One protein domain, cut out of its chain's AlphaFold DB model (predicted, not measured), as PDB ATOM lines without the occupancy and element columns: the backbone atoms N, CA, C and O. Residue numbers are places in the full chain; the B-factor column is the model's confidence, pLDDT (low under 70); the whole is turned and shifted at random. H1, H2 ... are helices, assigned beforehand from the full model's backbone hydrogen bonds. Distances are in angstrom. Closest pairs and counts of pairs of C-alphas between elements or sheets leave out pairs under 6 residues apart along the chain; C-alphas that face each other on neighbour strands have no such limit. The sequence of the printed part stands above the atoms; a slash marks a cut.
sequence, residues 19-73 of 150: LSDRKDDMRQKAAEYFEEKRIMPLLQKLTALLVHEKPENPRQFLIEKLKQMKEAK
ATOM      1  N   LEU A  19      16.583  -2.340 -22.450       53.12
ATOM      2  CA  LEU A  19      15.989  -2.714 -23.736       53.12
ATOM      3  C   LEU A  19      15.198  -4.023 -23.652       53.12
ATOM      4  O   LEU A  19      14.188  -4.139 -24.346       53.12
ATOM      5  N   SER A  20      15.612  -4.980 -22.813       56.16
ATOM      6  CA  SER A  20      14.810  -6.176 -22.523       56.16
ATOM      7  C   SER A  20      13.523  -5.812 -21.786       56.16
ATOM      8  O   SER A  20      12.452  -6.144 -22.285       56.16
ATOM      9  N   ASP A  21      13.608  -5.003 -20.724       59.00
ATOM     10  CA  ASP A  21      12.430  -4.601 -19.939       59.00
ATOM     11  C   ASP A  21      11.410  -3.816 -20.783       59.00
ATOM     12  O   ASP A  21      10.206  -4.053 -20.700       59.00
ATOM     13  N   ARG A  22      11.869  -2.923 -21.677       60.31
ATOM     14  CA  ARG A  22      10.971  -2.225 -22.620       60.31
ATOM     15  C   ARG A  22      10.337  -3.158 -23.641       60.31
ATOM     16  O   ARG A  22       9.192  -2.945 -24.030       60.31
ATOM     17  N   LYS A  23      11.086  -4.137 -24.148       62.78
ATOM     18  CA  LYS A  23      10.574  -5.081 -25.149       62.78
ATOM     19  C   LYS A  23       9.502  -5.981 -24.540       62.78
ATOM     20  O   LYS A  23       8.527  -6.287 -25.227       62.78
ATOM     21  N   ASP A  24       9.668  -6.351 -23.277       72.75
ATOM     22  CA  ASP A  24       8.701  -7.153 -22.535       72.75
ATOM     23  C   ASP A  24       7.448  -6.331 -22.178       72.75
ATOM     24  O   ASP A  24       6.339  -6.796 -22.438       72.75
ATOM     25  N   ASP A  25       7.596  -5.061 -21.777       82.25
ATOM     26  CA  ASP A  25       6.471  -4.122 -21.585       82.25
ATOM     27  C   ASP A  25       5.682  -3.866 -22.890       82.25
ATOM     28  O   ASP A  25       4.451  -3.885 -22.914       82.25
ATOM     29  N   MET A  26       6.365  -3.700 -24.029       84.06
ATOM     30  CA  MET A  26       5.697  -3.543 -25.329       84.06
ATOM     31  C   MET A  26       4.946  -4.803 -25.766       84.06
ATOM     32  O   MET A  26       3.868  -4.705 -26.355       84.06
ATOM     33  N   ARG A  27       5.509  -5.988 -25.503       86.81
ATOM     34  CA  ARG A  27       4.849  -7.267 -25.793       86.81
ATOM     35  C   ARG A  27       3.605  -7.449 -24.941       86.81
ATOM     36  O   ARG A  27       2.580  -7.856 -25.480       86.81
ATOM     37  N   GLN A  28       3.688  -7.112 -23.658       90.00
ATOM     38  CA  GLN A  28       2.551  -7.174 -22.753       90.00
ATOM     39  C   GLN A  28       1.428  -6.235 -23.209       90.00
ATOM     40  O   GLN A  28       0.308  -6.689 -23.415       90.00
ATOM     41  N   LYS A  29       1.738  -4.968 -23.504       91.25
ATOM     42  CA  LYS A  29       0.751  -4.004 -24.024       91.25
ATOM     43  C   LYS A  29       0.099  -4.456 -25.331       91.25
ATOM     44  O   LYS A  29      -1.088  -4.232 -25.547       91.25
ATOM     45  N   ALA A  30       0.865  -5.088 -26.222       89.75
ATOM     46  CA  ALA A  30       0.316  -5.651 -27.450       89.75
ATOM     47  C   ALA A  30      -0.628  -6.833 -27.168       89.75
ATOM     48  O   ALA A  30      -1.681  -6.920 -27.795       89.75
ATOM     49  N   ALA A  31      -0.275  -7.715 -26.227       88.69
ATOM     50  CA  ALA A  31      -1.126  -8.830 -25.818       88.69
ATOM     51  C   ALA A  31      -2.441  -8.335 -25.195       88.69
ATOM     52  O   ALA A  31      -3.509  -8.765 -25.623       88.69
ATOM     53  N   GLU A  32      -2.363  -7.363 -24.282       92.12
ATOM     54  CA  GLU A  32      -3.529  -6.720 -23.662       92.12
ATOM     55  C   GLU A  32      -4.445  -6.092 -24.720       92.12
ATOM     56  O   GLU A  32      -5.650  -6.312 -24.705       92.12
ATOM     57  N   TYR A  33      -3.882  -5.390 -25.709       90.19
ATOM     58  CA  TYR A  33      -4.666  -4.837 -26.814       90.19
ATOM     59  C   TYR A  33      -5.339  -5.923 -27.670       90.19
ATOM     60  O   TYR A  33      -6.487  -5.765 -28.086       90.19
ATOM     61  N   PHE A  34      -4.637  -7.022 -27.964       88.44
ATOM     62  CA  PHE A  34      -5.182  -8.132 -28.752       88.44
ATOM     63  C   PHE A  34      -6.355  -8.806 -28.043       88.44
ATOM     64  O   PHE A  34      -7.326  -9.185 -28.704       88.44
ATOM     65  N   GLU A  35      -6.262  -8.932 -26.721       86.50
ATOM     66  CA  GLU A  35      -7.309  -9.472 -25.866       86.50
ATOM     67  C   GLU A  35      -8.489  -8.498 -25.754       86.50
ATOM     68  O   GLU A  35      -9.604  -8.857 -26.136       86.50
ATOM     69  N   GLU A  36      -8.236  -7.244 -25.361       86.50
ATOM     70  CA  GLU A  36      -9.255  -6.196 -25.195       86.50
ATOM     71  C   GLU A  36     -10.044  -5.962 -26.489       86.50
ATOM     72  O   GLU A  36     -11.263  -5.799 -26.475       86.50
ATOM     73  N   LYS A  37      -9.359  -5.948 -27.637       85.88
ATOM     74  CA  LYS A  37      -9.994  -5.716 -28.941       85.88
ATOM     75  C   LYS A  37     -10.411  -6.997 -29.660       85.88
ATOM     76  O   LYS A  37     -10.878  -6.905 -30.793       85.88
ATOM     77  N   ARG A  38     -10.251  -8.173 -29.031       82.75
ATOM     78  CA  ARG A  38     -10.611  -9.494 -29.586       82.75
ATOM     79  C   ARG A  38     -10.079  -9.686 -31.017       82.75
ATOM     80  O   ARG A  38     -10.767 -10.201 -31.901       82.75
ATOM     81  N   ILE A  39      -8.827  -9.284 -31.249       87.44
ATOM     82  CA  ILE A  39      -8.202  -9.302 -32.583       87.44
ATOM     83  C   ILE A  39      -8.063 -10.733 -33.117       87.44
ATOM     84  O   ILE A  39      -8.250 -10.968 -34.309       87.44
ATOM     85  N   MET A  40      -7.775 -11.707 -32.246       86.31
ATOM     86  CA  MET A  40      -7.635 -13.109 -32.658       86.31
ATOM     87  C   MET A  40      -8.956 -13.716 -33.171       86.31
ATOM     88  O   MET A  40      -8.955 -14.198 -34.306       86.31
ATOM     89  N   PRO A  41     -10.085 -13.628 -32.437       81.88
ATOM     90  CA  PRO A  41     -11.403 -13.987 -32.968       81.88
ATOM     91  C   PRO A  41     -11.750 -13.272 -34.278       81.88
ATOM     92  O   PRO A  41     -12.225 -13.910 -35.221       81.88
ATOM     93  N   LEU A  42     -11.441 -11.967 -34.375       85.44
ATOM     94  CA  LEU A  42     -11.647 -11.186 -35.597       85.44
ATOM     95  C   LEU A  42     -10.973 -11.844 -36.808       85.44
ATOM     96  O   LEU A  42     -11.609 -12.122 -37.827       85.44
ATOM     97  N   LEU A  43      -9.679 -12.132 -36.680       88.44
ATOM     98  CA  LEU A  43      -8.891 -12.743 -37.744       88.44
ATOM     99  C   LEU A  43      -9.348 -14.167 -38.077       88.44
ATOM    100  O   LEU A  43      -9.366 -14.528 -39.255       88.44
ATOM    101  N   GLN A  44      -9.748 -14.963 -37.081       85.50
ATOM    102  CA  GLN A  44     -10.246 -16.325 -37.295       85.50
ATOM    103  C   GLN A  44     -11.483 -16.337 -38.197       85.50
ATOM    104  O   GLN A  44     -11.484 -17.025 -39.217       85.50
ATOM    105  N   LYS A  45     -12.495 -15.518 -37.900       83.81
ATOM    106  CA  LYS A  45     -13.704 -15.420 -38.734       83.81
ATOM    107  C   LYS A  45     -13.407 -14.880 -40.127       83.81
ATOM    108  O   LYS A  45     -13.937 -15.406 -41.097       83.81
ATOM    109  N   LEU A  46     -12.588 -13.830 -40.248       89.75
ATOM    110  CA  LEU A  46     -12.233 -13.266 -41.556       89.75
ATOM    111  C   LEU A  46     -11.531 -14.316 -42.425       89.75
ATOM    112  O   LEU A  46     -11.820 -14.436 -43.614       89.75
ATOM    113  N   THR A  47     -10.664 -15.123 -41.815       90.56
ATOM    114  CA  THR A  47     -10.003 -16.244 -42.490       90.56
ATOM    115  C   THR A  47     -11.006 -17.337 -42.859       90.56
ATOM    116  O   THR A  47     -10.990 -17.817 -43.989       90.56
ATOM    117  N   ALA A  48     -11.926 -17.690 -41.956       88.25
ATOM    118  CA  ALA A  48     -12.984 -18.660 -42.224       88.25
ATOM    119  C   ALA A  48     -13.893 -18.211 -43.384       88.25
ATOM    120  O   ALA A  48     -14.180 -19.007 -44.276       88.25
ATOM    121  N   LEU A  49     -14.264 -16.926 -43.432       89.38
ATOM    122  CA  LEU A  49     -15.035 -16.332 -44.528       89.38
ATOM    123  C   LEU A  49     -14.293 -16.435 -45.863       89.38
ATOM    124  O   LEU A  49     -14.899 -16.788 -46.868       89.38
ATOM    125  N   LEU A  50     -12.983 -16.174 -45.888       93.56
ATOM    126  CA  LEU A  50     -12.190 -16.323 -47.110       93.56
ATOM    127  C   LEU A  50     -12.138 -17.770 -47.608       93.56
ATOM    128  O   LEU A  50     -12.228 -18.004 -48.812       93.56
ATOM    129  N   VAL A  51     -11.991 -18.734 -46.696       92.19
ATOM    130  CA  VAL A  51     -11.964 -20.164 -47.038       92.19
ATOM    131  C   VAL A  51     -13.329 -20.643 -47.535       92.19
ATOM    132  O   VAL A  51     -13.382 -21.477 -48.441       92.19
ATOM    133  N   HIS A  52     -14.412 -20.117 -46.958       87.31
ATOM    134  CA  HIS A  52     -15.784 -20.469 -47.310       87.31
ATOM    135  C   HIS A  52     -16.210 -19.870 -48.658       87.31
ATOM    136  O   HIS A  52     -16.550 -20.608 -49.576       87.31
ATOM    137  N   GLU A  53     -16.125 -18.545 -48.791       91.44
ATOM    138  CA  GLU A  53     -16.659 -17.795 -49.937       91.44
ATOM    139  C   GLU A  53     -15.732 -17.820 -51.158       91.44
ATOM    140  O   GLU A  53     -16.183 -17.647 -52.286       91.44
ATOM    141  N   LYS A  54     -14.421 -18.013 -50.941       94.81
ATOM    142  CA  LYS A  54     -13.381 -18.040 -51.987       94.81
ATOM    143  C   LYS A  54     -13.538 -16.917 -53.030       94.81
ATOM    144  O   LYS A  54     -13.588 -17.195 -54.231       94.81
ATOM    145  N   PRO A  55     -13.615 -15.645 -52.599       97.12
ATOM    146  CA  PRO A  55     -13.863 -14.531 -53.505       97.12
ATOM    147  C   PRO A  55     -12.700 -14.336 -54.485       97.12
ATOM    148  O   PRO A  55     -11.536 -14.516 -54.129       97.12
ATOM    149  N   GLU A  56     -13.007 -13.861 -55.692       97.62
ATOM    150  CA  GLU A  56     -12.006 -13.557 -56.727       97.62
ATOM    151  C   GLU A  56     -11.008 -12.473 -56.275       97.62
ATOM    152  O   GLU A  56      -9.821 -12.529 -56.595       97.62
ATOM    153  N   ASN A  57     -11.468 -11.513 -55.461       97.75
ATOM    154  CA  ASN A  57     -10.629 -10.480 -54.853       97.75
ATOM    155  C   ASN A  57     -10.728 -10.505 -53.312       97.75
ATOM    156  O   ASN A  57     -11.521  -9.759 -52.725       97.75
ATOM    157  N   PRO A  58      -9.897 -11.321 -52.631       97.25
ATOM    158  CA  PRO A  58      -9.914 -11.476 -51.174       97.25
ATOM    159  C   PRO A  58      -9.748 -10.170 -50.403       97.25
ATOM    160  O   PRO A  58     -10.405  -9.945 -49.388       97.25
ATOM    161  N   ARG A  59      -8.881  -9.273 -50.887       97.31
ATOM    162  CA  ARG A  59      -8.605  -8.004 -50.207       97.31
ATOM    163  C   ARG A  59      -9.827  -7.094 -50.223       97.31
ATOM    164  O   ARG A  59     -10.167  -6.531 -49.186       97.31
ATOM    165  N   GLN A  60     -10.462  -6.935 -51.384       97.69
ATOM    166  CA  GLN A  60     -11.648  -6.090 -51.513       97.69
ATOM    167  C   GLN A  60     -12.806  -6.636 -50.669       97.69
ATOM    168  O   GLN A  60     -13.413  -5.883 -49.910       97.69
ATOM    169  N   PHE A  61     -13.025  -7.952 -50.713       96.69
ATOM    170  CA  PHE A  61     -14.029  -8.632 -49.897       96.69
ATOM    171  C   PHE A  61     -13.838  -8.371 -48.393       96.69
ATOM    172  O   PHE A  61     -14.774  -7.966 -47.703       96.69
ATOM    173  N   LEU A  62     -12.613  -8.530 -47.872       95.19
ATOM    174  CA  LEU A  62     -12.325  -8.262 -46.459       95.19
ATOM    175  C   LEU A  62     -12.554  -6.794 -46.075       95.19
ATOM    176  O   LEU A  62     -13.064  -6.521 -44.988       95.19
ATOM    177  N   ILE A  63     -12.198  -5.849 -46.952       95.88
ATOM    178  CA  ILE A  63     -12.443  -4.418 -46.723       95.88
ATOM    179  C   ILE A  63     -13.943  -4.152 -46.579       95.88
ATOM    180  O   ILE A  63     -14.349  -3.428 -45.671       95.88
ATOM    181  N   GLU A  64     -14.766  -4.725 -47.453       95.00
ATOM    182  CA  GLU A  64     -16.221  -4.562 -47.411       95.00
ATOM    183  C   GLU A  64     -16.824  -5.173 -46.147       95.00
ATOM    184  O   GLU A  64     -17.613  -4.508 -45.478       95.00
ATOM    185  N   LYS A  65     -16.390  -6.377 -45.752       89.94
ATOM    186  CA  LYS A  65     -16.837  -7.004 -44.499       89.94
ATOM    187  C   LYS A  65     -16.483  -6.158 -43.277       89.94
ATOM    188  O   LYS A  65     -17.350  -5.890 -42.451       89.94
ATOM    189  N   LEU A  66     -15.253  -5.651 -43.190       91.25
ATOM    190  CA  LEU A  66     -14.835  -4.773 -42.090       91.25
ATOM    191  C   LEU A  66     -15.599  -3.437 -42.069       91.25
ATOM    192  O   LEU A  66     -15.904  -2.926 -40.990       91.25
ATOM    193  N   LYS A  67     -15.936  -2.869 -43.235       92.38
ATOM    194  CA  LYS A  67     -16.784  -1.667 -43.325       92.38
ATOM    195  C   LYS A  67     -18.199  -1.936 -42.819       92.38
ATOM    196  O   LYS A  67     -18.658  -1.197 -41.954       92.38
ATOM    197  N   GLN A  68     -18.831  -3.015 -43.283       87.88
ATOM    198  CA  GLN A  68     -20.163  -3.432 -42.831       87.88
ATOM    199  C   GLN A  68     -20.195  -3.615 -41.311       87.88
ATOM    200  O   GLN A  68     -21.086  -3.101 -40.642       87.88
ATOM    201  N   MET A  69     -19.176  -4.268 -40.743       83.56
ATOM    202  CA  MET A  69     -19.057  -4.445 -39.292       83.56
ATOM    203  C   MET A  69     -18.947  -3.116 -38.542       83.56
ATOM    204  O   MET A  69     -19.605  -2.920 -37.519       83.56
ATOM    205  N   LYS A  70     -18.128  -2.189 -39.055       86.00
ATOM    206  CA  LYS A  70     -17.959  -0.858 -38.468       86.00
ATOM    207  C   LYS A  70     -19.258  -0.047 -38.514       86.00
ATOM    208  O   LYS A  70     -19.576   0.634 -37.541       86.00
ATOM    209  N   GLU A  71     -19.989  -0.105 -39.623       87.19
ATOM    210  CA  GLU A  71     -21.259   0.606 -39.823       87.19
ATOM    211  C   GLU A  71     -22.371   0.050 -38.932       87.19
ATOM    212  O   GLU A  71     -23.077   0.816 -38.276       87.19
ATOM    213  N   ALA A  72     -22.466  -1.276 -38.833       79.50
ATOM    214  CA  ALA A  72     -23.429  -1.965 -37.982       79.50
ATOM    215  C   ALA A  72     -23.096  -1.874 -36.479       79.50
ATOM    216  O   ALA A  72     -23.866  -2.364 -35.656       79.50
ATOM    217  N   LYS A  73     -21.967  -1.242 -36.107       77.62
ATOM    218  CA  LYS A  73     -21.455  -1.154 -34.727       77.62
ATOM    219  C   LYS A  73     -21.435  -2.515 -34.025       77.62
ATOM    220  O   LYS A  73     -21.676  -2.590 -32.822       77.62
TER     221      LYS A  73
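What this domain is: This is residues 19 to 73 of the 150 residues of the protein "Hypothetical protein" of Lotharella globosa (UniProt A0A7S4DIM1). Three helices follow one another as an open, hooked chain with no packed core: H1 is a long arm, H2 carries on from it round a corner, and H3 folds back from the far end of H2, so that H2 and H3 make a V. Residues 19 to 30 of H1 stick out at one end, and residues 67 to 73, of which 67 to 71 belong to H3, stick out from the V. The printed part has 55 residues with three named helices, in the order H1, H2, H3, and no named strand; the class is all helix. It is only just extended, close to loose, with a radius of gyration of the C-alphas of 15.3 A, and elongated, spanning 45 by 23 by 15 A.

How they stand to each other: Begin with the longest helix, H1, residues 19 to 36, and go on to H2, residues 39 to 53. These two are close but not clearly touching: look at Phe 34 and Met 40, their closest C-alphas, 6.8 A apart. Their lines stand at a steep tilt of 58 degrees, and they run the same way, with centres 24.4 A apart. Next find H3, residues 58 to 71, which is close to H2 but not clearly touching it. Their closest C-alphas are those of Leu 50 and Pro 58, 6.7 A apart. H2 and H3 run opposite ways at a steep tilt of 54 degrees, with centres 11.7 A apart. H1 and H3 are apart. In the backbones of H1, H2 and H3, every O i to N i+4 pair is within hydrogen-bond range.

Where its parts are: Find C-alpha 19 at (15.989, -2.714, -23.736); from there H1 runs 25.5 A to C-alpha 36 at (-9.255, -6.196, -25.195), and x falls along the way. H2 begins at C-alpha 39, at (-8.202, -9.302, -32.583), and covers 21.1 A to C-alpha 53, while z falls. H3 takes z back the other way, from C-alpha 58 over 20.1 A to C-alpha 71 at (-21.259, 0.606, -39.823).

The domain as a whole: The two C-alphas farthest apart are those of Asp 21 and Glu 56, at 45.1 A; from Leu 19 to Lys 73, the first and last printed C-alphas, it is 39.1 A. Without the stretches that stand free, the body has 36 residues and spans 35 by 16 by 11 A. The printed part has no cut. The links from H1 to H2, 2 residues, and from H2 to H3, 4 residues, are both tight. In the B-factor column the mean pLDDT of the printed part of this model is 86.3, and residues 19 to 23 are under 70.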